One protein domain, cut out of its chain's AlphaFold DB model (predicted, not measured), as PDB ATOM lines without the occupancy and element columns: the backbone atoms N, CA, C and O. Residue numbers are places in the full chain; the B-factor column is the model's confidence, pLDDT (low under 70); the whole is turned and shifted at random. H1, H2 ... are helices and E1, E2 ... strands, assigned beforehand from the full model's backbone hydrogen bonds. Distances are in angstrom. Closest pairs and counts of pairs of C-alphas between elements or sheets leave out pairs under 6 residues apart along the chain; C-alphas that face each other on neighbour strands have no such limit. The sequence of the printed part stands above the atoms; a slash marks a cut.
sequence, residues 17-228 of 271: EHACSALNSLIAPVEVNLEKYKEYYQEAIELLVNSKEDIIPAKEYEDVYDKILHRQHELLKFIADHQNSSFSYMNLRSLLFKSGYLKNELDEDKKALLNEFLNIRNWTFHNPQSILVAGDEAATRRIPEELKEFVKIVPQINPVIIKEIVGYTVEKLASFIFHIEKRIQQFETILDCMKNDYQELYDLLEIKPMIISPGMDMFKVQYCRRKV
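This is residues 17 to 228 of the 271 residues of an uncharacterized protein of Clostridium sp. AF17-2 (UniProt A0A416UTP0). Three long helices, H1, H2 and H6, lie side by side in a bundle with the shorter H3, which continues beyond the end of H2; a tiny sheet of E1 and E2 sits at the bundle's other end. H4 crosses H2 and H6 steeply, H5 leads away from the bundle, and residues 156 to 163 and 212 to 217 stick out. The printed part has 212 residues with six named helices and two named strands, in the order H1 E1 H2 H3 H4 H5 E2 H6, and is mostly helix. It is loose and elongated, with a radius of gyration of the C-alphas of 22.7 A and spans of 76 by 42 by 28 A.

E1, residues 55 to 57, and E2, residues 167 to 169, are antiparallel neighbours; N 56 and O 168 are within hydrogen-bond range at 2.8 A. H1, residues 17 to 50, touches H2, residues 58 to 80, at a shallow tilt of 19 degrees, opposite ways; their closest C-alphas, of Leu 26 and Phe 78, are 5.6 A apart. H1 also touches H6, residues 170 to 203, at 20 degrees, opposite ways, closest at the C-alphas of Cys 20 and Tyr 198, 6.3 A. Residues 78 to 80 of H2 touch H3, residues 89 to 98; the closest C-alphas, of Ile 79 and Tyr 89, are 4.7 A apart. H4, residues 108 to 126, touches H2 at a steep tilt of 56 degrees with residues 114 to 121 alone, closest at the C-alphas of Ala 80 and Leu 118, 5.0 A. H5, residues 128 to 141, and H4 meet only through their link. Every O i to N i+4 pair is within hydrogen-bond range in H3, H4, H5 and H6; H1 has 28 of 30 and H2 17 of 19.

H1 begins at C-alpha 17 (-29.115, 9.705, -4.582) and H6 ends at C-alpha 203 (-38.625, 8.025, -9.863); each is 49.5 A long. H2 measures 30.6 A, H4 26.6 A and H5 20.1 A.

The two C-alphas farthest apart, of Phe 150 and Ile 212, are 78.0 A apart. The printed part has no cut; H5 to E2 is a long link, and residues 204 to 228 hold no named element. Residues 83 to 86 have pLDDT under 70.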
ATOM      1  N   GLU A  17     -29.197   8.512  -5.421       94.38
ATOM      2  CA  GLU A  17     -29.115   9.705  -4.582       94.38
ATOM      3  C   GLU A  17     -27.914  10.585  -4.950       94.38
ATOM      4  O   GLU A  17     -28.056  11.805  -5.089       94.38
ATOM      5  N   HIS A  18     -26.740   9.989  -5.181       93.75
ATOM      6  CA  HIS A  18     -25.567  10.700  -5.689       93.75
ATOM      7  C   HIS A  18     -25.808  11.244  -7.104       93.75
ATOM      8  O   HIS A  18     -25.364  12.352  -7.409       93.75
ATOM      9  N   ALA A  19     -26.528  10.511  -7.963       94.94
ATOM     10  CA  ALA A  19     -26.904  10.982  -9.299       94.94
ATOM     11  C   ALA A  19     -27.841  12.203  -9.234       94.94
ATOM     12  O   ALA A  19     -27.596  13.202  -9.915       94.94
ATOM     13  N   CYS A  20     -28.859  12.160  -8.368       95.44
ATOM     14  CA  CYS A  20     -29.740  13.292  -8.083       95.44
ATOM     15  C   CYS A  20     -28.932  14.489  -7.568       95.44
ATOM     16  O   CYS A  20     -29.034  15.587  -8.111       95.44
ATOM     17  N   SER A  21     -28.073  14.284  -6.567       94.69
ATOM     18  CA  SER A  21     -27.233  15.345  -6.000       94.69
ATOM     19  C   SER A  21     -26.356  16.015  -7.065       94.69
ATOM     20  O   SER A  21     -26.350  17.243  -7.196       94.69
ATOM     21  N   ALA A  22     -25.693  15.206  -7.896       94.75
ATOM     22  CA  ALA A  22     -24.901  15.672  -9.025       94.75
ATOM     23  C   ALA A  22     -25.723  16.517 -10.008       94.75
ATOM     24  O   ALA A  22     -25.303  17.620 -10.357       94.75
ATOM     25  N   LEU A  23     -26.895  16.042 -10.436       96.50
ATOM     26  CA  LEU A  23     -27.715  16.760 -11.411       96.50
ATOM     27  C   LEU A  23     -28.319  18.043 -10.818       96.50
ATOM     28  O   LEU A  23     -28.309  19.084 -11.476       96.50
ATOM     29  N   ASN A  24     -28.746  18.025  -9.553       96.31
ATOM     30  CA  ASN A  24     -29.219  19.226  -8.859       96.31
ATOM     31  C   ASN A  24     -28.120  20.289  -8.721       96.31
ATOM     32  O   ASN A  24     -28.403  21.478  -8.872       96.31
ATOM     33  N   SER A  25     -26.863  19.876  -8.507       95.00
ATOM     34  CA  SER A  25     -25.716  20.799  -8.463       95.00
ATOM     35  C   SER A  25     -25.509  21.584  -9.767       95.00
ATOM     36  O   SER A  25     -24.853  22.623  -9.753       95.00
ATOM     37  N   LEU A  26     -26.104  21.124 -10.874       97.25
ATOM     38  CA  LEU A  26     -26.113  21.801 -12.169       97.25
ATOM     39  C   LEU A  26     -27.425  22.556 -12.415       97.25
ATOM     40  O   LEU A  26     -27.390  23.690 -12.881       97.25
ATOM     41  N   ILE A  27     -28.578  21.967 -12.072       98.06
ATOM     42  CA  ILE A  27     -29.896  22.603 -12.254       98.06
ATOM     43  C   ILE A  27     -29.998  23.901 -11.449       98.06
ATOM     44  O   ILE A  27     -30.386  24.934 -11.995       98.06
ATOM     45  N   ALA A  28     -29.641  23.867 -10.163       96.31
ATOM     46  CA  ALA A  28     -29.799  25.009  -9.267       96.31
ATOM     47  C   ALA A  28     -29.049  26.273  -9.745       96.31
ATOM     48  O   ALA A  28     -29.677  27.332  -9.840       96.31
ATOM     49  N   PRO A  29     -27.749  26.223 -10.097       95.69
ATOM     50  CA  PRO A  29     -27.076  27.403 -10.625       95.69
ATOM     51  C   PRO A  29     -27.548  27.795 -12.034       95.69
ATOM     52  O   PRO A  29     -27.507  28.986 -12.349       95.69
ATOM     53  N   VAL A  30     -28.014  26.861 -12.874       98.12
ATOM     54  CA  VAL A  30     -28.609  27.202 -14.181       98.12
ATOM     55  C   VAL A  30     -29.887  28.019 -13.998       98.12
ATOM     56  O   VAL A  30     -30.022  29.069 -14.617       98.12
ATOM     57  N   GLU A  31     -30.778  27.600 -13.099       97.56
ATOM     58  CA  GLU A  31     -31.994  28.339 -12.727       97.56
ATOM     59  C   GLU A  31     -31.696  29.786 -12.315       97.56
ATOM     60  O   GLU A  31     -32.268  30.733 -12.859       97.56
ATOM     61  N   VAL A  32     -30.760  29.963 -11.378       96.50
ATOM     62  CA  VAL A  32     -30.398  31.285 -10.845       96.50
ATOM     63  C   VAL A  32     -29.767  32.169 -11.923       96.50
ATOM     64  O   VAL A  32     -30.111  33.346 -12.046       96.50
ATOM     65  N   ASN A  33     -28.848  31.623 -12.726       98.31
ATOM     66  CA  ASN A  33     -28.195  32.406 -13.773       98.31
ATOM     67  C   ASN A  33     -29.143  32.742 -14.927       98.31
ATOM     68  O   ASN A  33     -29.038  33.839 -15.469       98.31
ATOM     69  N   LEU A  34     -30.077  31.853 -15.280       98.44
ATOM     70  CA  LEU A  34     -31.057  32.095 -16.338       98.44
ATOM     71  C   LEU A  34     -32.052  33.185 -15.939       98.44
ATOM     72  O   LEU A  34     -32.415  34.017 -16.764       98.44
ATOM     73  N   GLU A  35     -32.463  33.229 -14.673       97.81
ATOM     74  CA  GLU A  35     -33.295  34.321 -14.172       97.81
ATOM     75  C   GLU A  35     -32.576  35.669 -14.272       97.81
ATOM     76  O   GLU A  35     -33.121  36.602 -14.855       97.81
ATOM     77  N   LYS A  36     -31.318  35.760 -13.816       98.25
ATOM     78  CA  LYS A  36     -30.513  36.981 -13.996       98.25
ATOM     79  C   LYS A  36     -30.289  37.333 -15.463       98.25
ATOM     80  O   LYS A  36     -30.332  38.502 -15.820       98.25
ATOM     81  N   TYR A  37     -30.097  36.338 -16.323       98.50
ATOM     82  CA  TYR A  37     -29.985  36.543 -17.765       98.50
ATOM     83  C   TYR A  37     -31.259  37.181 -18.348       98.50
ATOM     84  O   TYR A  37     -31.168  38.114 -19.141       98.50
ATOM     85  N   LYS A  38     -32.444  36.738 -17.904       98.69
ATOM     86  CA  LYS A  38     -33.741  37.329 -18.276       98.69
ATOM     87  C   LYS A  38     -33.955  38.725 -17.688       98.69
ATOM     88  O   LYS A  38     -34.515  39.570 -18.376       98.69
ATOM     89  N   GLU A  39     -33.518  38.984 -16.455       98.44
ATOM     90  CA  GLU A  39     -33.548  40.334 -15.869       98.44
ATOM     91  C   GLU A  39     -32.719  41.309 -16.719       98.44
ATOM     92  O   GLU A  39     -33.220  42.348 -17.138       98.44
ATOM     93  N   TYR A  40     -31.483  40.943 -17.067       98.50
ATOM     94  CA  TYR A  40     -30.609  41.796 -17.881       98.50
ATOM     95  C   TYR A  40     -31.072  41.928 -19.336       98.50
ATOM     96  O   TYR A  40     -30.832  42.950 -19.972       98.50
ATOM     97  N   TYR A  41     -31.785  40.931 -19.861       98.44
ATOM     98  CA  TYR A  41     -32.509  41.064 -21.124       98.44
ATOM     99  C   TYR A  41     -33.578  42.169 -21.065       98.44
ATOM    100  O   TYR A  41     -33.699  42.938 -22.016       98.44
ATOM    101  N   GLN A  42     -34.311  42.294 -19.952       98.50
ATOM    102  CA  GLN A  42     -35.254  43.403 -19.771       98.50
ATOM    103  C   GLN A  42     -34.529  44.746 -19.653       98.50
ATOM    104  O   GLN A  42     -34.949  45.696 -20.305       98.50
ATOM    105  N   GLU A  43     -33.396  44.817 -18.942       98.25
ATOM    106  CA  GLU A  43     -32.559  46.031 -18.920       98.25
ATOM    107  C   GLU A  43     -32.129  46.455 -20.342       98.25
ATOM    108  O   GLU A  43     -32.147  47.640 -20.671       98.25
ATOM    109  N   ALA A  44     -31.798  45.499 -21.219       97.88
ATOM    110  CA  ALA A  44     -31.471  45.782 -22.619       97.88
ATOM    111  C   ALA A  44     -32.670  46.351 -23.399       97.88
ATOM    112  O   ALA A  44     -32.511  47.300 -24.168       97.88
ATOM    113  N   ILE A  45     -33.871  45.796 -23.197       98.19
ATOM    114  CA  ILE A  45     -35.108  46.316 -23.800       98.19
ATOM    115  C   ILE A  45     -35.395  47.732 -23.300       98.19
ATOM    116  O   ILE A  45     -35.718  48.608 -24.099       98.19
ATOM    117  N   GLU A  46     -35.261  47.976 -21.999       97.69
ATOM    118  CA  GLU A  46     -35.460  49.300 -21.410       97.69
ATOM    119  C   GLU A  46     -34.471  50.321 -21.980       97.69
ATOM    120  O   GLU A  46     -34.872  51.440 -22.307       97.69
ATOM    121  N   LEU A  47     -33.205  49.935 -22.168       97.44
ATOM    122  CA  LEU A  47     -32.202  50.771 -22.827       97.44
ATOM    123  C   LEU A  47     -32.613  51.117 -24.266       97.44
ATOM    124  O   LEU A  47     -32.511  52.271 -24.676       97.44
ATOM    125  N   LEU A  48     -33.138  50.144 -25.018       96.56
ATOM    126  CA  LEU A  48     -33.624  50.364 -26.380       96.56
ATOM    127  C   LEU A  48     -34.826  51.321 -26.416       96.56
ATOM    128  O   LEU A  48     -34.838  52.260 -27.207       96.56
ATOM    129  N   VAL A  49     -35.828  51.094 -25.562       95.56
ATOM    130  CA  VAL A  49     -37.075  51.883 -25.516       95.56
ATOM    131  C   VAL A  49     -36.819  53.327 -25.089       95.56
ATOM    132  O   VAL A  49     -37.493  54.242 -25.565       95.56
ATOM    133  N   ASN A  50     -35.851  53.542 -24.199       94.31
ATOM    134  CA  ASN A  50     -35.513  54.869 -23.694       94.31
ATOM    135  C   ASN A  50     -34.500  55.622 -24.571       94.31
ATOM    136  O   ASN A  50     -34.265  56.810 -24.324       94.31
ATOM    137  N   SER A  51     -33.920  54.975 -25.590       91.06
ATOM    138  CA  SER A  51     -33.003  55.638 -26.518       91.06
ATOM    139  C   SER A  51     -33.740  56.694 -27.341       91.06
ATOM    140  O   SER A  51     -34.737  56.414 -28.006       91.06
ATOM    141  N   LYS A  52     -33.243  57.932 -27.294       87.25
ATOM    142  CA  LYS A  52     -33.779  59.073 -28.065       87.25
ATOM    143  C   LYS A  52     -32.956  59.389 -29.309       87.25
ATOM    144  O   LYS A  52     -33.387  60.192 -30.133       87.25
ATOM    145  N   GLU A  53     -31.775  58.796 -29.403       88.62
ATOM    146  CA  GLU A  53     -30.802  58.999 -30.466       88.62
ATOM    147  C   GLU A  53     -30.500  57.661 -31.142       88.62
ATOM    148  O   GLU A  53     -30.758  56.595 -30.577       88.62
ATOM    149  N   ASP A  54     -29.917  57.722 -32.337       93.31
ATOM    150  CA  ASP A  54     -29.518  56.536 -33.105       93.31
ATOM    151  C   ASP A  54     -28.232  55.884 -32.565       93.31
ATOM    152  O   ASP A  54     -27.885  54.766 -32.956       93.31
ATOM    153  N   ILE A  55     -27.519  56.570 -31.664       96.75
ATOM    154  CA  ILE A  55     -26.286  56.104 -31.027       96.75
ATOM    155  C   ILE A  55     -26.481  56.026 -29.514       96.75
ATOM    156  O   ILE A  55     -26.822  57.004 -28.858       96.75
ATOM    157  N   ILE A  56     -26.183  54.858 -28.964       97.06
ATOM    158  CA  ILE A  56     -26.168  54.567 -27.536       97.06
ATOM    159  C   ILE A  56     -24.731  54.733 -27.033       97.06
ATOM    160  O   ILE A  56     -23.822  54.144 -27.631       97.06
ATOM    161  N   PRO A  57     -24.487  55.495 -25.953       97.06
ATOM    162  CA  PRO A  57     -23.157  55.626 -25.367       97.06
ATOM    163  C   PRO A  57     -22.533  54.264 -25.041       97.06
ATOM    164  O   PRO A  57     -23.208  53.377 -24.514       97.06
ATOM    165  N   ALA A  58     -21.234  54.101 -25.316       97.31
ATOM    166  CA  ALA A  58     -20.559  52.808 -25.167       97.31
ATOM    167  C   ALA A  58     -20.723  52.217 -23.767       97.31
ATOM    168  O   ALA A  58     -21.080  51.054 -23.641       97.31
ATOM    169  N   LYS A  59     -20.580  53.049 -22.732       97.31
ATOM    170  CA  LYS A  59     -20.766  52.646 -21.337       97.31
ATOM    171  C   LYS A  59     -22.130  52.000 -21.072       97.31
ATOM    172  O   LYS A  59     -22.192  50.965 -20.428       97.31
ATOM    173  N   GLU A  60     -23.213  52.603 -21.557       97.19
ATOM    174  CA  GLU A  60     -24.571  52.110 -21.294       97.19
ATOM    175  C   GLU A  60     -24.819  50.767 -21.987       97.19
ATOM    176  O   GLU A  60     -25.383  49.848 -21.393       97.19
ATOM    177  N   TYR A  61     -24.345  50.636 -23.230       97.56
ATOM    178  CA  TYR A  61     -24.401  49.376 -23.965       97.56
ATOM    179  C   TYR A  61     -23.546  48.288 -23.297       97.56
ATOM    180  O   TYR A  61     -24.017  47.169 -23.089       97.56
ATOM    181  N   GLU A  62     -22.296  48.611 -22.962       97.62
ATOM    182  CA  GLU A  62     -21.312  47.676 -22.410       97.62
ATOM    183  C   GLU A  62     -21.696  47.207 -21.003       97.62
ATOM    184  O   GLU A  62     -21.596  46.014 -20.730       97.62
ATOM    185  N   ASP A  63     -22.259  48.075 -20.155       98.00
ATOM    186  CA  ASP A  63     -22.736  47.702 -18.816       98.00
ATOM    187  C   ASP A  63     -23.807  46.593 -18.876       98.00
ATOM    188  O   ASP A  63     -23.816  45.675 -18.048       98.00
ATOM    189  N   VAL A  64     -24.719  46.649 -19.853       97.69
ATOM    190  CA  VAL A  64     -25.735  45.602 -20.066       97.69
ATOM    191  C   VAL A  64     -25.120  44.380 -20.746       97.69
ATOM    192  O   VAL A  64     -25.363  43.242 -20.332       97.69
ATOM    193  N   TYR A  65     -24.299  44.599 -21.774       97.31
ATOM    194  CA  TYR A  65     -23.630  43.536 -22.515       97.31
ATOM    195  C   TYR A  65     -22.766  42.652 -21.603       97.31
ATOM    196  O   TYR A  65     -22.882  41.427 -21.658       97.31
ATOM    197  N   ASP A  66     -21.973  43.245 -20.711       97.62
ATOM    198  CA  ASP A  66     -21.080  42.539 -19.791       97.62
ATOM    199  C   ASP A  66     -21.850  41.671 -18.794       97.62
ATOM    200  O   ASP A  66     -21.491  40.512 -18.554       97.62
ATOM    201  N   LYS A  67     -22.959  42.191 -18.250       98.25
ATOM    202  CA  LYS A  67     -23.859  41.436 -17.365       98.25
ATOM    203  C   LYS A  67     -24.432  40.205 -18.070       98.25
ATOM    204  O   LYS A  67     -24.409  39.103 -17.513       98.25
ATOM    205  N   ILE A  68     -24.929  40.382 -19.296       97.88
ATOM    206  CA  ILE A  68     -25.507  39.307 -20.114       97.88
ATOM    207  C   ILE A  68     -24.437  38.279 -20.474       97.88
ATOM    208  O   ILE A  68     -24.639  37.082 -20.266       97.88
ATOM    209  N   LEU A  69     -23.273  38.728 -20.947       95.75
ATOM    210  CA  LEU A  69     -22.168  37.855 -21.333       95.75
ATOM    211  C   LEU A  69     -21.655  37.035 -20.143       95.75
ATOM    212  O   LEU A  69     -21.445  35.827 -20.272       95.75
ATOM    213  N   HIS A  70     -21.515  37.657 -18.970       96.81
ATOM    214  CA  HIS A  70     -21.141  36.959 -17.744       96.81
ATOM    215  C   HIS A  70     -22.129  35.831 -17.411       96.81
ATOM    216  O   HIS A  70     -21.718  34.691 -17.190       96.81
ATOM    217  N   ARG A  71     -23.439  36.114 -17.437       97.88
ATOM    218  CA  ARG A  71     -24.473  35.101 -17.169       97.88
ATOM    219  C   ARG A  71     -24.524  34.014 -18.241       97.88
ATOM    220  O   ARG A  71     -24.685  32.848 -17.892       97.88
ATOM    221  N   GLN A  72     -24.301  34.354 -19.511       96.75
ATOM    222  CA  GLN A  72     -24.174  33.364 -20.583       96.75
ATOM    223  C   GLN A  72     -23.009  32.404 -20.319       96.75
ATOM    224  O   GLN A  72     -23.176  31.192 -20.440       96.75
ATOM    225  N   HIS A  73     -21.839  32.917 -19.936       95.19
ATOM    226  CA  HIS A  73     -20.685  32.074 -19.621       95.19
ATOM    227  C   HIS A  73     -20.949  31.149 -18.430       95.19
ATOM    228  O   HIS A  73     -20.610  29.966 -18.494       95.19
ATOM    229  N   GLU A  74     -21.602  31.653 -17.381       95.62
ATOM    230  CA  GLU A  74     -21.999  30.831 -16.236       95.62
ATOM    231  C   GLU A  74     -22.973  29.715 -16.643       95.62
ATOM    232  O   GLU A  74     -22.766  28.565 -16.262       95.62
ATOM    233  N   LEU A  75     -23.974  30.003 -17.479       97.56
ATOM    234  CA  LEU A  75     -24.904  28.992 -17.999       97.56
ATOM    235  C   LEU A  75     -24.186  27.924 -18.832       97.56
ATOM    236  O   LEU A  75     -24.350  26.726 -18.596       97.56
ATOM    237  N   LEU A  76     -23.340  28.346 -19.776       95.94
ATOM    238  CA  LEU A  76     -22.589  27.439 -20.644       95.94
ATOM    239  C   LEU A  76     -21.643  26.524 -19.854       95.94
ATOM    240  O   LEU A  76     -21.487  25.358 -20.218       95.94
ATOM    241  N   LYS A  77     -21.057  27.017 -18.755       93.25
ATOM    242  CA  LYS A  77     -20.215  26.227 -17.844       93.25
ATOM    243  C   LYS A  77     -20.967  25.024 -17.266       93.25
ATOM    244  O   LYS A  77     -20.448  23.912 -17.301       93.25
ATOM    245  N   PHE A  78     -22.187  25.225 -16.766       95.75
ATOM    246  CA  PHE A  78     -22.974  24.144 -16.155       95.75
ATOM    247  C   PHE A  78     -23.656  23.239 -17.186       95.75
ATOM    248  O   PHE A  78     -23.887  22.063 -16.910       95.75
ATOM    249  N   ILE A  79     -23.962  23.756 -18.378       96.44
ATOM    250  CA  ILE A  79     -24.717  23.012 -19.392       96.44
ATOM    251  C   ILE A  79     -23.803  22.219 -20.329       96.44
ATOM    252  O   ILE A  79     -24.021  21.025 -20.532       96.44
ATOM    253  N   ALA A  80     -22.795  22.871 -20.909       92.81
ATOM    254  CA  ALA A  80     -22.139  22.384 -22.120       92.81
ATOM    255  C   ALA A  80     -20.619  22.223 -22.007       92.81
ATOM    256  O   ALA A  80     -19.991  21.811 -22.974       92.81
ATOM    257  N   ASP A  81     -19.992  22.538 -20.870       85.06
ATOM    258  CA  ASP A  81     -18.539  22.397 -20.748       85.06
ATOM    259  C   ASP A  81     -18.096  20.927 -20.866       85.06
ATOM    260  O   ASP A  81     -18.500  20.087 -20.061       85.06
ATOM    261  N   HIS A  82     -17.239  20.613 -21.837       76.19
ATOM    262  CA  HIS A  82     -16.819  19.243 -22.173       76.19
ATOM    263  C   HIS A  82     -15.298  19.026 -21.996       76.19
ATOM    264  O   HIS A  82     -14.669  18.209 -22.671       76.19
ATOM    265  N   GLN A  83     -14.649  19.760 -21.095       68.00
ATOM    266  CA  GLN A  83     -13.275  19.443 -20.706       68.00
ATOM    267  C   GLN A  83     -13.214  18.087 -19.975       68.00
ATOM    268  O   GLN A  83     -14.145  17.684 -19.287       68.00
ATOM    269  N   ASN A  84     -12.091  17.368 -20.078       57.59
ATOM    270  CA  ASN A  84     -11.936  16.016 -19.503       57.59
ATOM    271  C   ASN A  84     -12.135  15.939 -17.971       57.59
ATOM    272  O   ASN A  84     -12.242  14.850 -17.414       57.59
ATOM    273  N   SER A  85     -12.157  17.085 -17.289       57.72
ATOM    274  CA  SER A  85     -12.442  17.231 -15.861       57.72
ATOM    275  C   SER A  85     -13.636  18.149 -15.569       57.72
ATOM    276  O   SER A  85     -13.836  18.503 -14.407       57.72
ATOM    277  N   SER A  86     -14.398  18.584 -16.581       66.50
ATOM    278  CA  SER A  86     -15.588  19.413 -16.376       66.50
ATOM    279  C   SER A  86     -16.806  18.554 -16.060       66.50
ATOM    280  O   SER A  86     -17.052  17.505 -16.664       66.50
ATOM    281  N   PHE A  87     -17.589  19.034 -15.103       82.88
ATOM    282  CA  PHE A  87     -18.835  18.421 -14.677       82.88
ATOM    283  C   PHE A  87     -19.987  19.302 -15.172       82.88
ATOM    284  O   PHE A  87     -20.404  20.227 -14.484       82.88
ATOM    285  N   SER A  88     -20.424  19.070 -16.413       93.38
ATOM    286  CA  SER A  88     -21.552  19.759 -17.052       93.38
ATOM    287  C   SER A  88     -22.702  18.792 -17.311       93.38
ATOM    288  O   SER A  88     -22.517  17.575 -17.254       93.38
ATOM    289  N   TYR A  89     -23.880  19.319 -17.645       96.25
ATOM    290  CA  TYR A  89     -25.042  18.499 -17.974       96.25
ATOM    291  C   TYR A  89     -24.768  17.587 -19.169       96.25
ATOM    292  O   TYR A  89     -25.065  16.398 -19.101       96.25
ATOM    293  N   MET A  90     -24.128  18.101 -20.222       94.00
ATOM    294  CA  MET A  90     -23.762  17.313 -21.402       94.00
ATOM    295  C   MET A  90     -22.925  16.074 -21.031       94.00
ATOM    296  O   MET A  90     -23.237  14.959 -21.458       94.00
ATOM    297  N   ASN A  91     -21.909  16.245 -20.177       91.81
ATOM    298  CA  ASN A  91     -21.058  15.145 -19.710       91.81
ATOM    299  C   ASN A  91     -21.797  14.205 -18.749       91.81
ATOM    300  O   ASN A  91     -21.761  12.982 -18.918       91.81
ATOM    301  N   LEU A  92     -22.465  14.776 -17.742       93.44
ATOM    302  CA  LEU A  92     -23.160  14.031 -16.698       93.44
ATOM    303  C   LEU A  92     -24.284  13.185 -17.289       93.44
ATOM    304  O   LEU A  92     -24.392  12.007 -16.972       93.44
ATOM    305  N   ARG A  93     -25.088  13.745 -18.192       94.50
ATOM    306  CA  ARG A  93     -26.189  13.020 -18.821       94.50
ATOM    307  C   ARG A  93     -25.694  11.814 -19.613       94.50
ATOM    308  O   ARG A  93     -26.256  10.730 -19.487       94.50
ATOM    309  N   SER A  94     -24.624  11.981 -20.395       92.25
ATOM    310  CA  SER A  94     -23.983  10.871 -21.117       92.25
ATOM    311  C   SER A  94     -23.519   9.769 -20.155       92.25
ATOM    312  O   SER A  94     -23.710   8.587 -20.441       92.25
ATOM    313  N   LEU A  95     -22.956  10.136 -18.998       92.25
ATOM    314  CA  LEU A  95     -22.577   9.180 -17.955       92.25
ATOM    315  C   LEU A  95     -23.803   8.458 -17.371       92.25
ATOM    316  O   LEU A  95     -23.807   7.233 -17.316       92.25
ATOM    317  N   LEU A  96     -24.846   9.193 -16.980       94.19
ATOM    318  CA  LEU A  96     -26.063   8.632 -16.385       94.19
ATOM    319  C   LEU A  96     -26.805   7.691 -17.340       94.19
ATOM    320  O   LEU A  96     -27.271   6.635 -16.918       94.19
ATOM    321  N   PHE A  97     -26.863   8.038 -18.627       94.19
ATOM    322  CA  PHE A  97     -27.441   7.182 -19.661       94.19
ATOM    323  C   PHE A  97     -26.640   5.883 -19.836       94.19
ATOM    324  O   PHE A  97     -27.207   4.796 -19.796       94.19
ATOM    325  N   LYS A  98     -25.303   5.967 -19.939       92.81
ATOM    326  CA  LYS A  98     -24.431   4.779 -20.047       92.81
ATOM    327  C   LYS A  98     -24.507   3.869 -18.821       92.81
ATOM    328  O   LYS A  98     -24.397   2.656 -18.965       92.81
ATOM    329  N   SER A  99     -24.694   4.447 -17.637       91.69
ATOM    330  CA  SER A  99     -24.871   3.707 -16.385       91.69
ATOM    331  C   SER A  99     -26.285   3.135 -16.207       91.69
ATOM    332  O   SER A  99     -26.530   2.444 -15.223       91.69
ATOM    333  N   GLY A 100     -27.216   3.403 -17.130       93.50
ATOM    334  CA  GLY A 100     -28.589   2.894 -17.083       93.50
ATOM    335  C   GLY A 100     -29.521   3.628 -16.114       93.50
ATOM    336  O   GLY A 100     -30.638   3.168 -15.894       93.50
ATOM    337  N   TYR A 101     -29.091   4.762 -15.547       94.62
ATOM    338  CA  TYR A 101     -29.940   5.600 -14.694       94.62
ATOM    339  C   TYR A 101     -30.985   6.384 -15.495       94.62
ATOM    340  O   TYR A 101     -32.054   6.678 -14.976       94.62
ATOM    341  N   LEU A 102     -30.681   6.720 -16.751       95.62
ATOM    342  CA  LEU A 102     -31.626   7.339 -17.682       95.62
ATOM    343  C   LEU A 102     -31.936   6.353 -18.805       95.62
ATOM    344  O   LEU A 102     -31.020   5.759 -19.375       95.62
ATOM    345  N   LYS A 103     -33.214   6.200 -19.144       90.94
ATOM    346  CA  LYS A 103     -33.700   5.248 -20.153       90.94
ATOM    347  C   LYS A 103     -33.813   5.871 -21.535       90.94
ATOM    348  O   LYS A 103     -33.658   5.169 -22.531       90.94
ATOM    349  N   ASN A 104     -34.091   7.170 -21.600       88.81
ATOM    350  CA  ASN A 104     -34.367   7.859 -22.856       88.81
ATOM    351  C   ASN A 104     -33.152   8.650 -23.349       88.81
ATOM    352  O   ASN A 104     -32.507   9.396 -22.600       88.81
ATOM    353  N   GLU A 105     -32.866   8.537 -24.642       90.00
ATOM    354  CA  GLU A 105     -31.974   9.481 -25.308       90.00
ATOM    355  C   GLU A 105     -32.653  10.844 -25.472       90.00
ATOM    356  O   GLU A 105     -33.876  10.941 -25.572       90.00
ATOM    357  N   LEU A 106     -31.844  11.905 -25.522       93.19
ATOM    358  CA  LEU A 106     -32.323  13.189 -26.024       93.19
ATOM    359  C   LEU A 106     -32.668  13.051 -27.508       93.19
ATOM    360  O   LEU A 106     -31.963  12.357 -28.242       93.19
ATOM    361  N   ASP A 107     -33.702  13.751 -27.961       94.06
ATOM    362  CA  ASP A 107     -33.914  13.918 -29.397       94.06
ATOM    363  C   ASP A 107     -32.769  14.702 -30.055       94.06
ATOM    364  O   ASP A 107     -31.957  15.371 -29.402       94.06
ATOM    365  N   GLU A 108     -32.699  14.583 -31.378       94.94
ATOM    366  CA  GLU A 108     -31.623  15.164 -32.179       94.94
ATOM    367  C   GLU A 108     -31.571  16.692 -32.082       94.94
ATOM    368  O   GLU A 108     -30.476  17.252 -32.062       94.94
ATOM    369  N   ASP A 109     -32.710  17.370 -31.917       96.44
ATOM    370  CA  ASP A 109     -32.746  18.829 -31.770       96.44
ATOM    371  C   ASP A 109     -32.075  19.269 -30.462       96.44
ATOM    372  O   ASP A 109     -31.238  20.177 -30.450       96.44
ATOM    373  N   LYS A 110     -32.369  18.586 -29.349       96.62
ATOM    374  CA  LYS A 110     -31.728  18.843 -28.049       96.62
ATOM    375  C   LYS A 110     -30.239  18.500 -28.067       96.62
ATOM    376  O   LYS A 110     -29.433  19.249 -27.510       96.62
ATOM    377  N   LYS A 111     -29.845  17.404 -28.727       95.44
ATOM    378  CA  LYS A 111     -28.426  17.048 -28.927       95.44
ATOM    379  C   LYS A 111     -27.698  18.114 -29.751       95.44
ATOM    380  O   LYS A 111     -26.595  18.525 -29.386       95.44
ATOM    381  N   ALA A 112     -28.302  18.583 -30.842       96.69
ATOM    382  CA  ALA A 112     -27.747  19.641 -31.680       96.69
ATOM    383  C   ALA A 112     -27.592  20.948 -30.895       96.69
ATOM    384  O   ALA A 112     -26.552  21.599 -30.987       96.69
ATOM    385  N   LEU A 113     -28.574  21.285 -30.056       97.62
ATOM    386  CA  LEU A 113     -28.527  22.475 -29.216       97.62
ATOM    387  C   LEU A 113     -27.408  22.420 -28.163       97.62
ATOM    388  O   LEU A 113     -26.680  23.398 -27.989       97.62
ATOM    389  N   LEU A 114     -27.210  21.278 -27.496       96.25
ATOM    390  CA  LEU A 114     -26.081  21.097 -26.573       96.25
ATOM    391  C   LEU A 114     -24.729  21.257 -27.284       96.25
ATOM    392  O   LEU A 114     -23.824  21.904 -26.755       96.25
ATOM    393  N   ASN A 115     -24.604  20.726 -28.503       95.44
ATOM    394  CA  ASN A 115     -23.404  20.913 -29.320       95.44
ATOM    395  C   ASN A 115     -23.213  22.378 -29.750       95.44
ATOM    396  O   ASN A 115     -22.084  22.868 -29.753       95.44
ATOM    397  N   GLU A 116     -24.287  23.106 -30.073       95.88
ATOM    398  CA  GLU A 116     -24.224  24.549 -30.346       95.88
ATOM    399  C   GLU A 116     -23.676  25.308 -29.129       95.88
ATOM    400  O   GLU A 116     -22.751  26.109 -29.263       95.88
ATOM    401  N   PHE A 117     -24.183  25.016 -27.929       96.25
ATOM    402  CA  PHE A 117     -23.686  25.610 -26.688       96.25
ATOM    403  C   PHE A 117     -22.207  25.301 -26.436       96.25
ATOM    404  O   PHE A 117     -21.447  26.207 -26.087       96.25
ATOM    405  N   LEU A 118     -21.773  24.059 -26.666       93.62
ATOM    406  CA  LEU A 118     -20.364  23.681 -26.560       93.62
ATOM    407  C   LEU A 118     -19.497  24.478 -27.549       93.62
ATOM    408  O   LEU A 118     -18.438  24.985 -27.175       93.62
ATOM    409  N   ASN A 119     -19.955  24.640 -28.792       92.94
ATOM    410  CA  ASN A 119     -19.246  25.419 -29.807       92.94
ATOM    411  C   ASN A 119     -19.126  26.893 -29.416       92.94
ATOM    412  O   ASN A 119     -18.041  27.460 -29.530       92.94
ATOM    413  N   ILE A 120     -20.199  27.500 -28.905       92.56
ATOM    414  CA  ILE A 120     -20.187  28.893 -28.436       92.56
ATOM    415  C   ILE A 120     -19.214  29.048 -27.277       92.56
ATOM    416  O   ILE A 120     -18.356  29.925 -27.321       92.56
ATOM    417  N   ARG A 121     -19.302  28.165 -26.277       90.56
ATOM    418  CA  ARG A 121     -18.384  28.143 -25.135       90.56
ATOM    419  C   ARG A 121     -16.938  28.066 -25.617       90.56
ATOM    420  O   ARG A 121     -16.104  28.851 -25.194       90.56
ATOM    421  N   ASN A 122     -16.615  27.131 -26.505       88.69
ATOM    422  CA  ASN A 122     -15.243  26.970 -26.989       88.69
ATOM    423  C   ASN A 122     -14.773  28.167 -27.816       88.69
ATOM    424  O   ASN A 122     -13.620  28.580 -27.685       88.69
ATOM    425  N   TRP A 123     -15.657  28.742 -28.631       88.25
ATOM    426  CA  TRP A 123     -15.344  29.926 -29.415       88.25
ATOM    427  C   TRP A 123     -15.038  31.123 -28.512       88.25
ATOM    428  O   TRP A 123     -14.009  31.759 -28.710       88.25
ATOM    429  N   THR A 124     -15.832  31.395 -27.469       84.50
ATOM    430  CA  THR A 124     -15.582  32.550 -26.585       84.50
ATOM    431  C   THR A 124     -14.250  32.467 -25.836       84.50
ATOM    432  O   THR A 124     -13.638  33.502 -25.588       84.50
ATOM    433  N   PHE A 125     -13.748  31.264 -25.538       76.88
ATOM    434  CA  PHE A 125     -12.440  31.077 -24.894       76.88
ATOM    435  C   PHE A 125     -11.244  31.046 -25.866       76.88
ATOM    436  O   PHE A 125     -10.105  31.214 -25.427       76.88
ATOM    437  N   HIS A 126     -11.466  30.840 -27.171       79.19
ATOM    438  CA  HIS A 126     -10.397  30.605 -28.158       79.19
ATOM    439  C   HIS A 126     -10.595  31.365 -29.487       79.19
ATOM    440  O   HIS A 126     -10.169  30.910 -30.550       79.19
ATOM    441  N   ASN A 127     -11.227  32.541 -29.459       84.44
ATOM    442  CA  ASN A 127     -11.544  33.308 -30.667       84.44
ATOM    443  C   ASN A 127     -10.433  34.178 -31.299       84.44
ATOM    444  O   ASN A 127     -10.630  34.510 -32.468       84.44
ATOM    445  N   PRO A 128      -9.282  34.543 -30.684       87.56
ATOM    446  CA  PRO A 128      -8.411  35.555 -31.299       87.56
ATOM    447  C   PRO A 128      -7.908  35.176 -32.697       87.56
ATOM    448  O   PRO A 128      -7.964  35.980 -33.624       87.56
ATOM    449  N   GLN A 129      -7.485  33.923 -32.884       87.06
ATOM    450  CA  GLN A 129      -7.017  33.441 -34.185       87.06
ATOM    451  C   GLN A 129      -8.151  33.359 -35.214       87.06
ATOM    452  O   GLN A 129      -7.956  33.733 -36.369       87.06
ATOM    453  N   SER A 130      -9.337  32.890 -34.814       89.50
ATOM    454  CA  SER A 130     -10.473  32.785 -35.739       89.50
ATOM    455  C   SER A 130     -11.008  34.156 -36.152       89.50
ATOM    456  O   SER A 130     -11.400  34.318 -37.302       89.50
ATOM    457  N   ILE A 131     -10.950  35.156 -35.267       91.62
ATOM    458  CA  ILE A 131     -11.289  36.549 -35.586       91.62
ATOM    459  C   ILE A 131     -10.326  37.121 -36.632       91.62
ATOM    460  O   ILE A 131     -10.785  37.786 -37.556       91.62
ATOM    461  N   LEU A 132      -9.021  36.843 -36.530       91.12
ATOM    462  CA  LEU A 132      -8.045  37.287 -37.532       91.12
ATOM    463  C   LEU A 132      -8.328  36.668 -38.904       91.12
ATOM    464  O   LEU A 132      -8.470  37.396 -39.882       91.12
ATOM    465  N   VAL A 133      -8.508  35.345 -38.957       91.44
ATOM    466  CA  VAL A 133      -8.835  34.633 -40.205       91.44
ATOM    467  C   VAL A 133     -10.147  35.145 -40.806       91.44
ATOM    468  O   VAL A 133     -10.222  35.403 -42.004       91.44
ATOM    469  N   ALA A 134     -11.180  35.335 -39.981       92.62
ATOM    470  CA  ALA A 134     -12.457  35.878 -40.433       92.62
ATOM    471  C   ALA A 134     -12.328  37.330 -40.920       92.62
ATOM    472  O   ALA A 134     -13.006  37.715 -41.870       92.62
ATOM    473  N   GLY A 135     -11.463  38.126 -40.289       91.56
ATOM    474  CA  GLY A 135     -11.142  39.486 -40.707       91.56
ATOM    475  C   GLY A 135     -10.510  39.524 -42.097       91.56
ATOM    476  O   GLY A 135     -10.991  40.264 -42.955       91.56
ATOM    477  N   ASP A 136      -9.499  38.687 -42.336       91.06
ATOM    478  CA  ASP A 136      -8.825  38.571 -43.635       91.06
ATOM    479  C   ASP A 136      -9.789  38.086 -44.731       91.06
ATOM    480  O   ASP A 136      -9.843  38.658 -45.825       91.06
ATOM    481  N   GLU A 137     -10.611  37.078 -44.424       93.62
ATOM    482  CA  GLU A 137     -11.632  36.551 -45.336       93.62
ATOM    483  C   GLU A 137     -12.678  37.623 -45.679       93.62
ATOM    484  O   GLU A 137     -12.997  37.850 -46.849       93.62
ATOM    485  N   ALA A 138     -13.199  38.327 -44.670       94.00
ATOM    486  CA  ALA A 138     -14.194  39.377 -44.860       94.00
ATOM    487  C   ALA A 138     -13.632  40.562 -45.653       94.00
ATOM    488  O   ALA A 138     -14.334  41.109 -46.505       94.00
ATOM    489  N   ALA A 139     -12.380  40.950 -45.403       90.94
ATOM    490  CA  ALA A 139     -11.708  41.992 -46.167       90.94
ATOM    491  C   ALA A 139     -11.543  41.575 -47.635       90.94
ATOM    492  O   ALA A 139     -11.904  42.338 -48.528       90.94
ATOM    493  N   THR A 140     -11.094  40.341 -47.883       90.38
ATOM    494  CA  THR A 140     -10.884  39.805 -49.237       90.38
ATOM    495  C   THR A 140     -12.187  39.717 -50.028       90.38
ATOM    496  O   THR A 140     -12.246  40.134 -51.183       90.38
ATOM    497  N   ARG A 141     -13.266  39.223 -49.408       91.44
ATOM    498  CA  ARG A 141     -14.577  39.091 -50.067       91.44
ATOM    499  C   ARG A 141     -15.282  40.416 -50.340       91.44
ATOM    500  O   ARG A 141     -16.189  40.444 -51.162       91.44
ATOM    501  N   ARG A 142     -14.907  41.492 -49.647       92.88
ATOM    502  CA  ARG A 142     -15.467  42.835 -49.867       92.88
ATOM    503  C   ARG A 142     -14.804  43.586 -51.020       92.88
ATOM    504  O   ARG A 142     -15.304  44.644 -51.390       92.88
ATOM    505  N   ILE A 143     -13.704  43.071 -51.574       92.19
ATOM    506  CA  ILE A 143     -13.078  43.643 -52.768       92.19
ATOM    507  C   ILE A 143     -13.978  43.329 -53.975       92.19
ATOM    508  O   ILE A 143     -14.246  42.149 -54.209       92.19
ATOM    509  N   PRO A 144     -14.431  44.341 -54.740       93.44
ATOM    510  CA  PRO A 144     -15.147  44.126 -55.996       93.44
ATOM    511  C   PRO A 144     -14.349  43.249 -56.962       93.44
ATOM    512  O   PRO A 144     -13.123  43.356 -57.032       93.44
ATOM    513  N   GLU A 145     -15.034  42.402 -57.725       92.56
ATOM    514  CA  GLU A 145     -14.391  41.376 -58.551       92.56
ATOM    515  C   GLU A 145     -13.443  41.966 -59.596       92.56
ATOM    516  O   GLU A 145     -12.372  41.413 -59.835       92.56
ATOM    517  N   GLU A 146     -13.775  43.144 -60.130       94.06
ATOM    518  CA  GLU A 146     -12.946  43.858 -61.103       94.06
ATOM    519  C   GLU A 146     -11.633  44.388 -60.501       94.06
ATOM    520  O   GLU A 146     -10.704  44.721 -61.234       94.06
ATOM    521  N   LEU A 147     -11.545  44.484 -59.170       92.69
ATOM    522  CA  LEU A 147     -10.405  45.054 -58.448       92.69
ATOM    523  C   LEU A 147      -9.506  43.998 -57.796       92.69
ATOM    524  O   LEU A 147      -8.420  44.339 -57.325       92.69
ATOM    525  N   LYS A 148      -9.911  42.721 -57.777       90.25
ATOM    526  CA  LYS A 148      -9.173  41.654 -57.079       90.25
ATOM    527  C   LYS A 148      -7.756  41.432 -57.606       90.25
ATOM    528  O   LYS A 148      -6.870  41.133 -56.812       90.25
ATOM    529  N   GLU A 149      -7.517  41.617 -58.904       91.25
ATOM    530  CA  GLU A 149      -6.174  41.485 -59.496       91.25
ATOM    531  C   GLU A 149      -5.259  42.683 -59.190       91.25
ATOM    532  O   GLU A 149      -4.036  42.579 -59.293       91.25
ATOM    533  N   PHE A 150      -5.836  43.818 -58.788       91.75
ATOM    534  CA  PHE A 150      -5.123  45.086 -58.622       91.75
ATOM    535  C   PHE A 150      -4.921  45.487 -57.156       91.75
ATOM    536  O   PHE A 150      -4.152  46.405 -56.869       91.75
ATOM    537  N   VAL A 151      -5.597  44.818 -56.217       90.50
ATOM    538  CA  VAL A 151      -5.573  45.150 -54.788       90.50
ATOM    539  C   VAL A 151      -4.871  44.054 -53.995       90.50
ATOM    540  O   VAL A 151      -5.205  42.877 -54.086       90.50
ATOM    541  N   LYS A 152      -3.925  44.457 -53.142       89.31
ATOM    542  CA  LYS A 152      -3.281  43.580 -52.161       89.31
ATOM    543  C   LYS A 152      -3.585  44.073 -50.751       89.31
ATOM    544  O   LYS A 152      -3.211  45.188 -50.394       89.31
ATOM    545  N   ILE A 153      -4.213  43.226 -49.939       88.19
ATOM    546  CA  ILE A 153      -4.408  43.492 -48.510       88.19
ATOM    547  C   ILE A 153      -3.075  43.263 -47.793       88.19
ATOM    548  O   ILE A 153      -2.429  42.228 -47.966       88.19
ATOM    549  N   VAL A 154      -2.653  44.242 -46.994       90.12
ATOM    550  CA  VAL A 154      -1.467  44.150 -46.136       90.12
ATOM    551  C   VAL A 154      -1.821  44.618 -44.724       90.12
ATOM    552  O   VAL A 154      -2.619  45.547 -44.578       90.12
ATOM    553  N   PRO A 155      -1.258  43.997 -43.674       88.38
ATOM    554  CA  PRO A 155      -1.544  44.394 -42.304       88.38
ATOM    555  C   PRO A 155      -0.935  45.765 -41.987       88.38
ATOM    556  O   PRO A 155       0.196  46.073 -42.365       88.38
ATOM    557  N   GLN A 156      -1.677  46.572 -41.232       88.50
ATOM    558  CA  GLN A 156      -1.198  47.831 -40.671       88.50
ATOM    559  C   GLN A 156      -0.269  47.538 -39.482       88.50
ATOM    560  O   GLN A 156      -0.733  47.108 -38.429       88.50
ATOM    561  N   ILE A 157       1.039  47.762 -39.647       92.56
ATOM    562  CA  ILE A 157       2.046  47.467 -38.606       92.56
ATOM    563  C   ILE A 157       2.304  48.683 -37.700       92.56
ATOM    564  O   ILE A 157       2.408  48.531 -36.486       92.56
ATOM    565  N   ASN A 158       2.407  49.893 -38.270       91.56
ATOM    566  CA  ASN A 158       2.698  51.124 -37.524       91.56
ATOM    567  C   ASN A 158       2.042  52.358 -38.181       91.56
ATOM    568  O   ASN A 158       2.287  52.581 -39.371       91.56
ATOM    569  N   PRO A 159       1.234  53.157 -37.455       92.81
ATOM    570  CA  PRO A 159       0.899  53.029 -36.031       92.81
ATOM    571  C   PRO A 159       0.042  51.802 -35.717       92.81
ATOM    572  O   PRO A 159      -0.749  51.355 -36.549       92.81
ATOM    573  N   VAL A 160       0.214  51.272 -34.503       94.75
ATOM    574  CA  VAL A 160      -0.723  50.309 -33.919       94.75
ATOM    575  C   VAL A 160      -1.985  51.080 -33.547       94.75
ATOM    576  O   VAL A 160      -1.950  51.962 -32.691       94.75
ATOM    577  N   ILE A 161      -3.091  50.770 -34.217       92.62
ATOM    578  CA  ILE A 161      -4.373  51.437 -33.992       92.62
ATOM    579  C   ILE A 161      -5.132  50.710 -32.885       92.62
ATOM    580  O   ILE A 161      -5.573  49.576 -33.070       92.62
ATOM    581  N   ILE A 162      -5.326  51.385 -31.754       94.88
ATOM    582  CA  ILE A 162      -6.232  50.952 -30.688       94.88
ATOM    583  C   ILE A 162      -7.574  51.634 -30.943       94.88
ATOM    584  O   ILE A 162      -7.649  52.860 -30.992       94.88
ATOM    585  N   LYS A 163      -8.624  50.842 -31.166       92.38
ATOM    586  CA  LYS A 163      -9.975  51.358 -31.403       92.38
ATOM    587  C   LYS A 163     -10.713  51.439 -30.075       92.38
ATOM    588  O   LYS A 163     -11.026  50.406 -29.495       92.38
ATOM    589  N   GLU A 164     -10.992  52.655 -29.630       95.62
ATOM    590  CA  GLU A 164     -11.902  52.915 -28.518       95.62
ATOM    591  C   GLU A 164     -13.303  53.156 -29.087       95.62
ATOM    592  O   GLU A 164     -13.492  54.012 -29.955       95.62
ATOM    593  N   ILE A 165     -14.272  52.347 -28.662       96.38
ATOM    594  CA  ILE A 165     -15.659  52.493 -29.098       96.38
ATOM    595  C   ILE A 165     -16.336  53.498 -28.171       96.38
ATOM    596  O   ILE A 165     -16.360  53.307 -26.963       96.38
ATOM    597  N   VAL A 166     -16.877  54.577 -28.737       97.00
ATOM    598  CA  VAL A 166     -17.551  55.641 -27.968       97.00
ATOM    599  C   VAL A 166     -19.073  55.478 -27.931       97.00
ATOM    600  O   VAL A 166     -19.740  56.045 -27.068       97.00
ATOM    601  N   GLY A 167     -19.625  54.671 -28.839       97.19
ATOM    602  CA  GLY A 167     -21.048  54.369 -28.898       97.19
ATOM    603  C   GLY A 167     -21.382  53.271 -29.900       97.19
ATOM    604  O   GLY A 167     -20.578  52.926 -30.769       97.19
ATOM    605  N   TYR A 168     -22.587  52.733 -29.764       97.62
ATOM    606  CA  TYR A 168     -23.130  51.655 -30.582       97.62
ATOM    607  C   TYR A 168     -24.446  52.101 -31.200       97.62
ATOM    608  O   TYR A 168     -25.206  52.833 -30.580       97.62
ATOM    609  N   THR A 169     -24.735  51.659 -32.421       97.81
ATOM    610  CA  THR A 169     -26.002  52.017 -33.057       97.81
ATOM    611  C   THR A 169     -27.182  51.323 -32.378       97.81
ATOM    612  O   THR A 169     -27.052  50.212 -31.851       97.81
ATOM    613  N   VAL A 170     -28.356  51.946 -32.425       96.94
ATOM    614  CA  VAL A 170     -29.607  51.355 -31.927       96.94
ATOM    615  C   VAL A 170     -29.884  49.998 -32.584       96.94
ATOM    616  O   VAL A 170     -30.272  49.046 -31.905       96.94
ATOM    617  N   GLU A 171     -29.589  49.838 -33.876       96.75
ATOM    618  CA  GLU A 171     -29.735  48.562 -34.588       96.75
ATOM    619  C   GLU A 171     -28.816  47.474 -34.029       96.75
ATOM    620  O   GLU A 171     -29.178  46.293 -34.024       96.75
ATOM    621  N   LYS A 172     -27.630  47.848 -33.527       96.88
ATOM    622  CA  LYS A 172     -26.709  46.905 -32.888       96.88
ATOM    623  C   LYS A 172     -27.296  46.374 -31.583       96.88
ATOM    624  O   LYS A 172     -27.192  45.169 -31.335       96.88
ATOM    625  N   LEU A 173     -27.935  47.230 -30.782       97.50
ATOM    626  CA  LEU A 173     -28.657  46.807 -29.579       97.50
ATOM    627  C   LEU A 173     -29.897  45.975 -29.923       97.50
ATOM    628  O   LEU A 173     -30.077  44.904 -29.351       97.50
ATOM    629  N   ALA A 174     -30.704  46.396 -30.896       96.88
ATOM    630  CA  ALA A 174     -31.884  45.645 -31.325       96.88
ATOM    631  C   ALA A 174     -31.522  44.232 -31.821       96.88
ATOM    632  O   ALA A 174     -32.147  43.245 -31.431       96.88
ATOM    633  N   SER A 175     -30.458  44.116 -32.623       97.56
ATOM    634  CA  SER A 175     -29.919  42.820 -33.049       97.56
ATOM    635  C   SER A 175     -29.454  41.977 -31.860       97.56
ATOM    636  O   SER A 175     -29.720  40.775 -31.821       97.56
ATOM    637  N   PHE A 176     -28.790  42.587 -30.876       97.25
ATOM    638  CA  PHE A 176     -28.350  41.891 -29.670       97.25
ATOM    639  C   PHE A 176     -29.534  41.341 -28.859       97.25
ATOM    640  O   PHE A 176     -29.533  40.156 -28.527       97.25
ATOM    641  N   ILE A 177     -30.574  42.149 -28.630       98.12
ATOM    642  CA  ILE A 177     -31.813  41.763 -27.932       98.12
ATOM    643  C   ILE A 177     -32.476  40.564 -28.614       98.12
ATOM    644  O   ILE A 177     -32.769  39.571 -27.950       98.12
ATOM    645  N   PHE A 178     -32.628  40.604 -29.941       97.69
ATOM    646  CA  PHE A 178     -33.193  39.490 -30.705       97.69
ATOM    647  C   PHE A 178     -32.420  38.175 -30.486       97.69
ATOM    648  O   PHE A 178     -33.003  37.101 -30.317       97.69
ATOM    649  N   HIS A 179     -31.086  38.242 -30.447       96.31
ATOM    650  CA  HIS A 179     -30.262  37.067 -30.173       96.31
ATOM    651  C   HIS A 179     -30.391  36.567 -28.729       96.31
ATOM    652  O   HIS A 179     -30.381  35.351 -28.511       96.31
ATOM    653  N   ILE A 180     -30.529  37.469 -27.754       97.56
ATOM    654  CA  ILE A 180     -30.723  37.109 -26.344       97.56
ATOM    655  C   ILE A 180     -32.056  36.389 -26.144       97.56
ATOM    656  O   ILE A 180     -32.076  35.352 -25.485       97.56
ATOM    657  N   GLU A 181     -33.139  36.884 -26.746       98.06
ATOM    658  CA  GLU A 181     -34.469  36.271 -26.666       98.06
ATOM    659  C   GLU A 181     -34.441  34.814 -27.141       98.06
ATOM    660  O   GLU A 181     -34.847  33.898 -26.420       98.06
ATOM    661  N   LYS A 182     -33.863  34.576 -28.325       97.50
ATOM    662  CA  LYS A 182     -33.677  33.218 -28.848       97.50
ATOM    663  C   LYS A 182     -32.831  32.361 -27.903       97.50
ATOM    664  O   LYS A 182     -33.134  31.188 -27.684       97.50
ATOM    665  N   ARG A 183     -31.766  32.932 -27.333       97.62
ATOM    666  CA  ARG A 183     -30.876  32.216 -26.414       97.62
ATOM    667  C   ARG A 183     -31.575  31.847 -25.099       97.62
ATOM    668  O   ARG A 183     -31.313  30.767 -24.578       97.62
ATOM    669  N   ILE A 184     -32.486  32.684 -24.594       98.62
ATOM    670  CA  ILE A 184     -33.324  32.375 -23.423       98.62
ATOM    671  C   ILE A 184     -34.137  31.105 -23.682       98.62
ATOM    672  O   ILE A 184     -34.031  30.162 -22.903       98.62
ATOM    673  N   GLN A 185     -34.864  31.045 -24.801       98.38
ATOM    674  CA  GLN A 185     -35.697  29.887 -25.161       98.38
ATOM    675  C   GLN A 185     -34.869  28.599 -25.266       98.38
ATOM    676  O   GLN A 185     -35.276  27.522 -24.824       98.38
ATOM    677  N   GLN A 186     -33.665  28.711 -25.826       98.44
ATOM    678  CA  GLN A 186     -32.719  27.604 -25.912       98.44
ATOM    679  C   GLN A 186     -32.257  27.124 -24.524       98.44
ATOM    680  O   GLN A 186     -32.208  25.918 -24.276       98.44
ATOM    681  N   PHE A 187     -31.931  28.039 -23.605       98.62
ATOM    682  CA  PHE A 187     -31.559  27.667 -22.239       98.62
ATOM    683  C   PHE A 187     -32.723  27.043 -21.468       98.62
ATOM    684  O   PHE A 187     -32.512  26.046 -20.782       98.62
ATOM    685  N   GLU A 188     -33.939  27.573 -21.613       98.62
ATOM    686  CA  GLU A 188     -35.153  26.998 -21.018       98.62
ATOM    687  C   GLU A 188     -35.395  25.572 -21.509       98.62
ATOM    688  O   GLU A 188     -35.592  24.670 -20.701       98.62
ATOM    689  N   THR A 189     -35.269  25.350 -22.820       98.44
ATOM    690  CA  THR A 189     -35.430  24.022 -23.427       98.44
ATOM    691  C   THR A 189     -34.505  22.996 -22.776       98.44
ATOM    692  O   THR A 189     -34.939  21.899 -22.428       98.44
ATOM    693  N   ILE A 190     -33.226  23.335 -22.587       98.38
ATOM    694  CA  ILE A 190     -32.268  22.422 -21.953       98.38
ATOM    695  C   ILE A 190     -32.522  22.285 -20.452       98.38
ATOM    696  O   ILE A 190     -32.441  21.175 -19.933       98.38
ATOM    697  N   LEU A 191     -32.872  23.363 -19.753       98.50
ATOM    698  CA  LEU A 191     -33.212  23.307 -18.333       98.50
ATOM    699  C   LEU A 191     -34.407  22.379 -18.067       98.50
ATOM    700  O   LEU A 191     -34.363  21.581 -17.132       98.50
ATOM    701  N   ASP A 192     -35.434  22.412 -18.913       97.88
ATOM    702  CA  ASP A 192     -36.563  21.487 -18.820       97.88
ATOM    703  C   ASP A 192     -36.124  20.033 -19.035       97.88
ATOM    704  O   ASP A 192     -36.586  19.135 -18.331       97.88
ATOM    705  N   CYS A 193     -35.165  19.786 -19.934       97.56
ATOM    706  CA  CYS A 193     -34.568  18.456 -20.094       97.56
ATOM    707  C   CYS A 193     -33.838  18.007 -18.829       97.56
ATOM    708  O   CYS A 193     -34.043  16.884 -18.378       97.56
ATOM    709  N   MET A 194     -33.044  18.892 -18.220       98.06
ATOM    710  CA  MET A 194     -32.354  18.603 -16.961       98.06
ATOM    711  C   MET A 194     -33.355  18.240 -15.859       98.06
ATOM    712  O   MET A 194     -33.145  17.276 -15.127       98.06
ATOM    713  N   LYS A 195     -34.468  18.976 -15.752       97.75
ATOM    714  CA  LYS A 195     -35.513  18.706 -14.756       97.75
ATOM    715  C   LYS A 195     -36.264  17.405 -15.017       97.75
ATOM    716  O   LYS A 195     -36.592  16.709 -14.058       97.75
ATOM    717  N   ASN A 196     -36.525  17.074 -16.280       96.88
ATOM    718  CA  ASN A 196     -37.151  15.809 -16.665       96.88
ATOM    719  C   ASN A 196     -36.229  14.620 -16.371       96.88
ATOM    720  O   ASN A 196     -36.681  13.637 -15.791       96.88
ATOM    721  N   ASP A 197     -34.936  14.731 -16.687       97.62
ATOM    722  CA  ASP A 197     -33.946  13.715 -16.319       97.62
ATOM    723  C   ASP A 197     -33.871  13.566 -14.785       97.62
ATOM    724  O   ASP A 197     -33.819  12.455 -14.268       97.62
ATOM    725  N   TYR A 198     -33.933  14.669 -14.026       97.44
ATOM    726  CA  TYR A 198     -33.972  14.613 -12.561       97.44
ATOM    727  C   TYR A 198     -35.240  13.926 -12.039       97.44
ATOM    728  O   TYR A 198     -35.167  13.145 -11.093       97.44
ATOM    729  N   GLN A 199     -36.399  14.190 -12.647       96.31
ATOM    730  CA  GLN A 199     -37.642  13.490 -12.318       96.31
ATOM    731  C   GLN A 199     -37.501  11.982 -12.557       96.31
ATOM    732  O   GLN A 199     -37.896  11.201 -11.697       96.31
ATOM    733  N   GLU A 200     -36.888  11.573 -13.670       96.31
ATOM    734  CA  GLU A 200     -36.631  10.161 -13.960       96.31
ATOM    735  C   GLU A 200     -35.734   9.514 -12.892       96.31
ATOM    736  O   GLU A 200     -36.057   8.430 -12.407       96.31
ATOM    737  N   LEU A 201     -34.668  10.197 -12.457       95.94
ATOM    738  CA  LEU A 201     -33.820   9.726 -11.354       95.94
ATOM    739  C   LEU A 201     -34.596   9.622 -10.037       95.94
ATOM    740  O   LEU A 201     -34.530   8.601  -9.357       95.94
ATOM    741  N   TYR A 202     -35.359  10.657  -9.683       95.31
ATOM    742  CA  TYR A 202     -36.210  10.655  -8.495       95.31
ATOM    743  C   TYR A 202     -37.202   9.487  -8.522       95.31
ATOM    744  O   TYR A 202     -37.485   8.876  -7.489       95.31
ATOM    745  N   ASP A 203     -37.689   9.122  -9.709       94.25
ATOM    746  CA  ASP A 203     -38.625   8.025  -9.863       94.25
ATOM    747  C   ASP A 203     -38.030   6.635  -9.630       94.25
ATOM    748  O   ASP A 203     -38.795   5.710  -9.335       94.25
ATOM    749  N   LEU A 204     -36.700   6.509  -9.683       94.25
ATOM    750  CA  LEU A 204     -35.956   5.290  -9.363       94.25
ATOM    751  C   LEU A 204     -35.695   5.101  -7.862       94.25
ATOM    752  O   LEU A 204     -35.291   4.009  -7.467       94.25
ATOM    753  N   LEU A 205     -35.902   6.126  -7.030       93.19
ATOM    754  CA  LEU A 205     -35.681   6.011  -5.588       93.19
ATOM    755  C   LEU A 205     -36.671   5.021  -4.961       93.19
ATOM    756  O   LEU A 205     -37.884   5.128  -5.162       93.19
ATOM    757  N   GLU A 206     -36.154   4.104  -4.140       88.25
ATOM    758  CA  GLU A 206     -36.982   3.168  -3.368       88.25
ATOM    759  C   GLU A 206     -37.850   3.911  -2.345       88.25
ATOM    760  O   GLU A 206     -39.043   3.636  -2.201       88.25
ATOM    761  N   ILE A 207     -37.255   4.891  -1.656       88.06
ATOM    762  CA  ILE A 207     -37.930   5.763  -0.696       88.06
ATOM    763  C   ILE A 207     -37.926   7.177  -1.264       88.06
ATOM    764  O   ILE A 207     -36.900   7.850  -1.263       88.06
ATOM    765  N   LYS A 208     -39.088   7.633  -1.737       85.94
ATOM    766  CA  LYS A 208     -39.268   8.955  -2.350       85.94
ATOM    767  C   LYS A 208     -39.598  10.014  -1.290       85.94
ATOM    768  O   LYS A 208     -40.677   9.940  -0.696       85.94
ATOM    769  N   PRO A 209     -38.726  11.009  -1.035       83.88
ATOM    770  CA  PRO A 209     -39.050  12.113  -0.136       83.88
ATOM    771  C   PRO A 209     -40.127  13.010  -0.757       83.88
ATOM    772  O   PRO A 209     -39.897  13.614  -1.800       83.88
ATOM    773  N   MET A 210     -41.289  13.129  -0.109       82.31
ATOM    774  CA  MET A 210     -42.423  13.911  -0.618       82.31
ATOM    775  C   MET A 210     -42.628  15.203   0.176       82.31
ATOM    776  O   MET A 210     -42.520  15.217   1.403       82.31
ATOM    777  N   ILE A 211     -42.996  16.278  -0.522       81.44
ATOM    778  CA  ILE A 211     -43.470  17.523   0.093       81.44
ATOM    779  C   ILE A 211     -44.993  17.559  -0.029       81.44
ATOM    780  O   ILE A 211     -45.534  17.572  -1.133       81.44
ATOM    781  N   ILE A 212     -45.685  17.596   1.110       80.81
ATOM    782  CA  ILE A 212     -47.144  17.723   1.161       80.81
ATOM    783  C   ILE A 212     -47.476  19.205   1.337       80.81
ATOM    784  O   ILE A 212     -47.290  19.765   2.415       80.81
ATOM    785  N   SER A 213     -47.955  19.838   0.269       78.94
ATOM    786  CA  SER A 213     -48.356  21.247   0.266       78.94
ATOM    787  C   SER A 213     -49.592  21.455  -0.621       78.94
ATOM    788  O   SER A 213     -49.696  20.808  -1.667       78.94
ATOM    789  N   PRO A 214     -50.544  22.332  -0.242       81.00
ATOM    790  CA  PRO A 214     -51.734  22.603  -1.047       81.00
ATOM    791  C   PRO A 214     -51.391  23.067  -2.471       81.00
ATOM    792  O   PRO A 214     -50.594  23.982  -2.659       81.00
ATOM    793  N   GLY A 215     -52.027  22.451  -3.474       79.56
ATOM    794  CA  GLY A 215     -51.872  22.816  -4.888       79.56
ATOM    795  C   GLY A 215     -50.620  22.268  -5.581       79.56
ATOM    796  O   GLY A 215     -50.414  22.567  -6.754       79.56
ATOM    797  N   MET A 216     -49.802  21.464  -4.894       81.06
ATOM    798  CA  MET A 216     -48.594  20.856  -5.462       81.06
ATOM    799  C   MET A 216     -48.804  19.371  -5.779       81.06
ATOM    800  O   MET A 216     -49.481  18.651  -5.045       81.06
ATOM    801  N   ASP A 217     -48.201  18.910  -6.875       84.75
ATOM    802  CA  ASP A 217     -48.190  17.496  -7.253       84.75
ATOM    803  C   ASP A 217     -47.125  16.746  -6.439       84.75
ATOM    804  O   ASP A 217     -45.925  16.910  -6.661       84.75
ATOM    805  N   MET A 218     -47.567  15.917  -5.491       83.19
ATOM    806  CA  MET A 218     -46.687  15.176  -4.578       83.19
ATOM    807  C   MET A 218     -45.785  14.141  -5.269       83.19
ATOM    808  O   MET A 218     -44.818  13.680  -4.663       83.19
ATOM    809  N   PHE A 219     -46.089  13.767  -6.517       84.50
ATOM    810  CA  PHE A 219     -45.297  12.810  -7.294       84.50
ATOM    811  C   PHE A 219     -44.255  13.486  -8.186       84.50
ATOM    812  O   PHE A 219     -43.366  12.814  -8.711       84.50
ATOM    813  N   LYS A 220     -44.335  14.811  -8.333       90.50
ATOM    814  CA  LYS A 220     -43.352  15.593  -9.077       90.50
ATOM    815  C   LYS A 220     -42.309  16.197  -8.159       90.50
ATOM    816  O   LYS A 220     -42.605  16.634  -7.046       90.50
ATOM    817  N   VAL A 221     -41.091  16.280  -8.673       92.50
ATOM    818  CA  VAL A 221     -39.985  16.989  -8.043       92.50
ATOM    819  C   VAL A 221     -40.322  18.472  -7.946       92.50
ATOM    820  O   VAL A 221     -40.770  19.099  -8.907       92.50
ATOM    821  N   GLN A 222     -40.080  19.035  -6.766       91.00
ATOM    822  CA  GLN A 222     -40.397  20.418  -6.445       91.00
ATOM    823  C   GLN A 222     -39.114  21.234  -6.301       91.00
ATOM    824  O   GLN A 222     -38.268  20.943  -5.456       91.00
ATOM    825  N   TYR A 223     -38.983  22.284  -7.111       91.00
ATOM    826  CA  TYR A 223     -37.835  23.191  -7.097       91.00
ATOM    827  C   TYR A 223     -38.154  24.420  -6.241       91.00
ATOM    828  O   TYR A 223     -38.568  25.469  -6.735       91.00
ATOM    829  N   CYS A 224     -38.008  24.272  -4.925       88.62
ATOM    830  CA  CYS A 224     -38.324  25.328  -3.967       88.62
ATOM    831  C   CYS A 224     -37.194  26.361  -3.872       88.62
ATOM    832  O   CYS A 224     -36.031  26.015  -3.661       88.62
ATOM    833  N   ARG A 225     -37.545  27.647  -3.948       88.19
ATOM    834  CA  ARG A 225     -36.588  28.748  -3.798       88.19
ATOM    835  C   ARG A 225     -36.569  29.258  -2.366       88.19
ATOM    836  O   ARG A 225     -37.612  29.535  -1.777       88.19
ATOM    837  N   ARG A 226     -35.367  29.439  -1.827       89.44
ATOM    838  CA  ARG A 226     -35.149  30.049  -0.515       89.44
ATOM    839  C   ARG A 226     -34.233  31.251  -0.673       89.44
ATOM    840  O   ARG A 226     -33.134  31.125  -1.198       89.44
ATOM    841  N   LYS A 227     -34.677  32.411  -0.186       89.94
ATOM    842  CA  LYS A 227     -33.804  33.578  -0.050       89.94
ATOM    843  C   LYS A 227     -32.867  33.331   1.127       89.94
ATOM    844  O   LYS A 227     -33.330  33.086   2.241       89.94
ATOM    845  N   VAL A 228     -31.572  33.365   0.857       88.25
ATOM    846  CA  VAL A 228     -30.513  33.224   1.856       88.25
ATOM    847  C   VAL A 228     -29.600  34.438   1.762       88.25
ATOM    848  O   VAL A 228     -29.405  34.986   0.677       88.25
TER     849      VAL A 228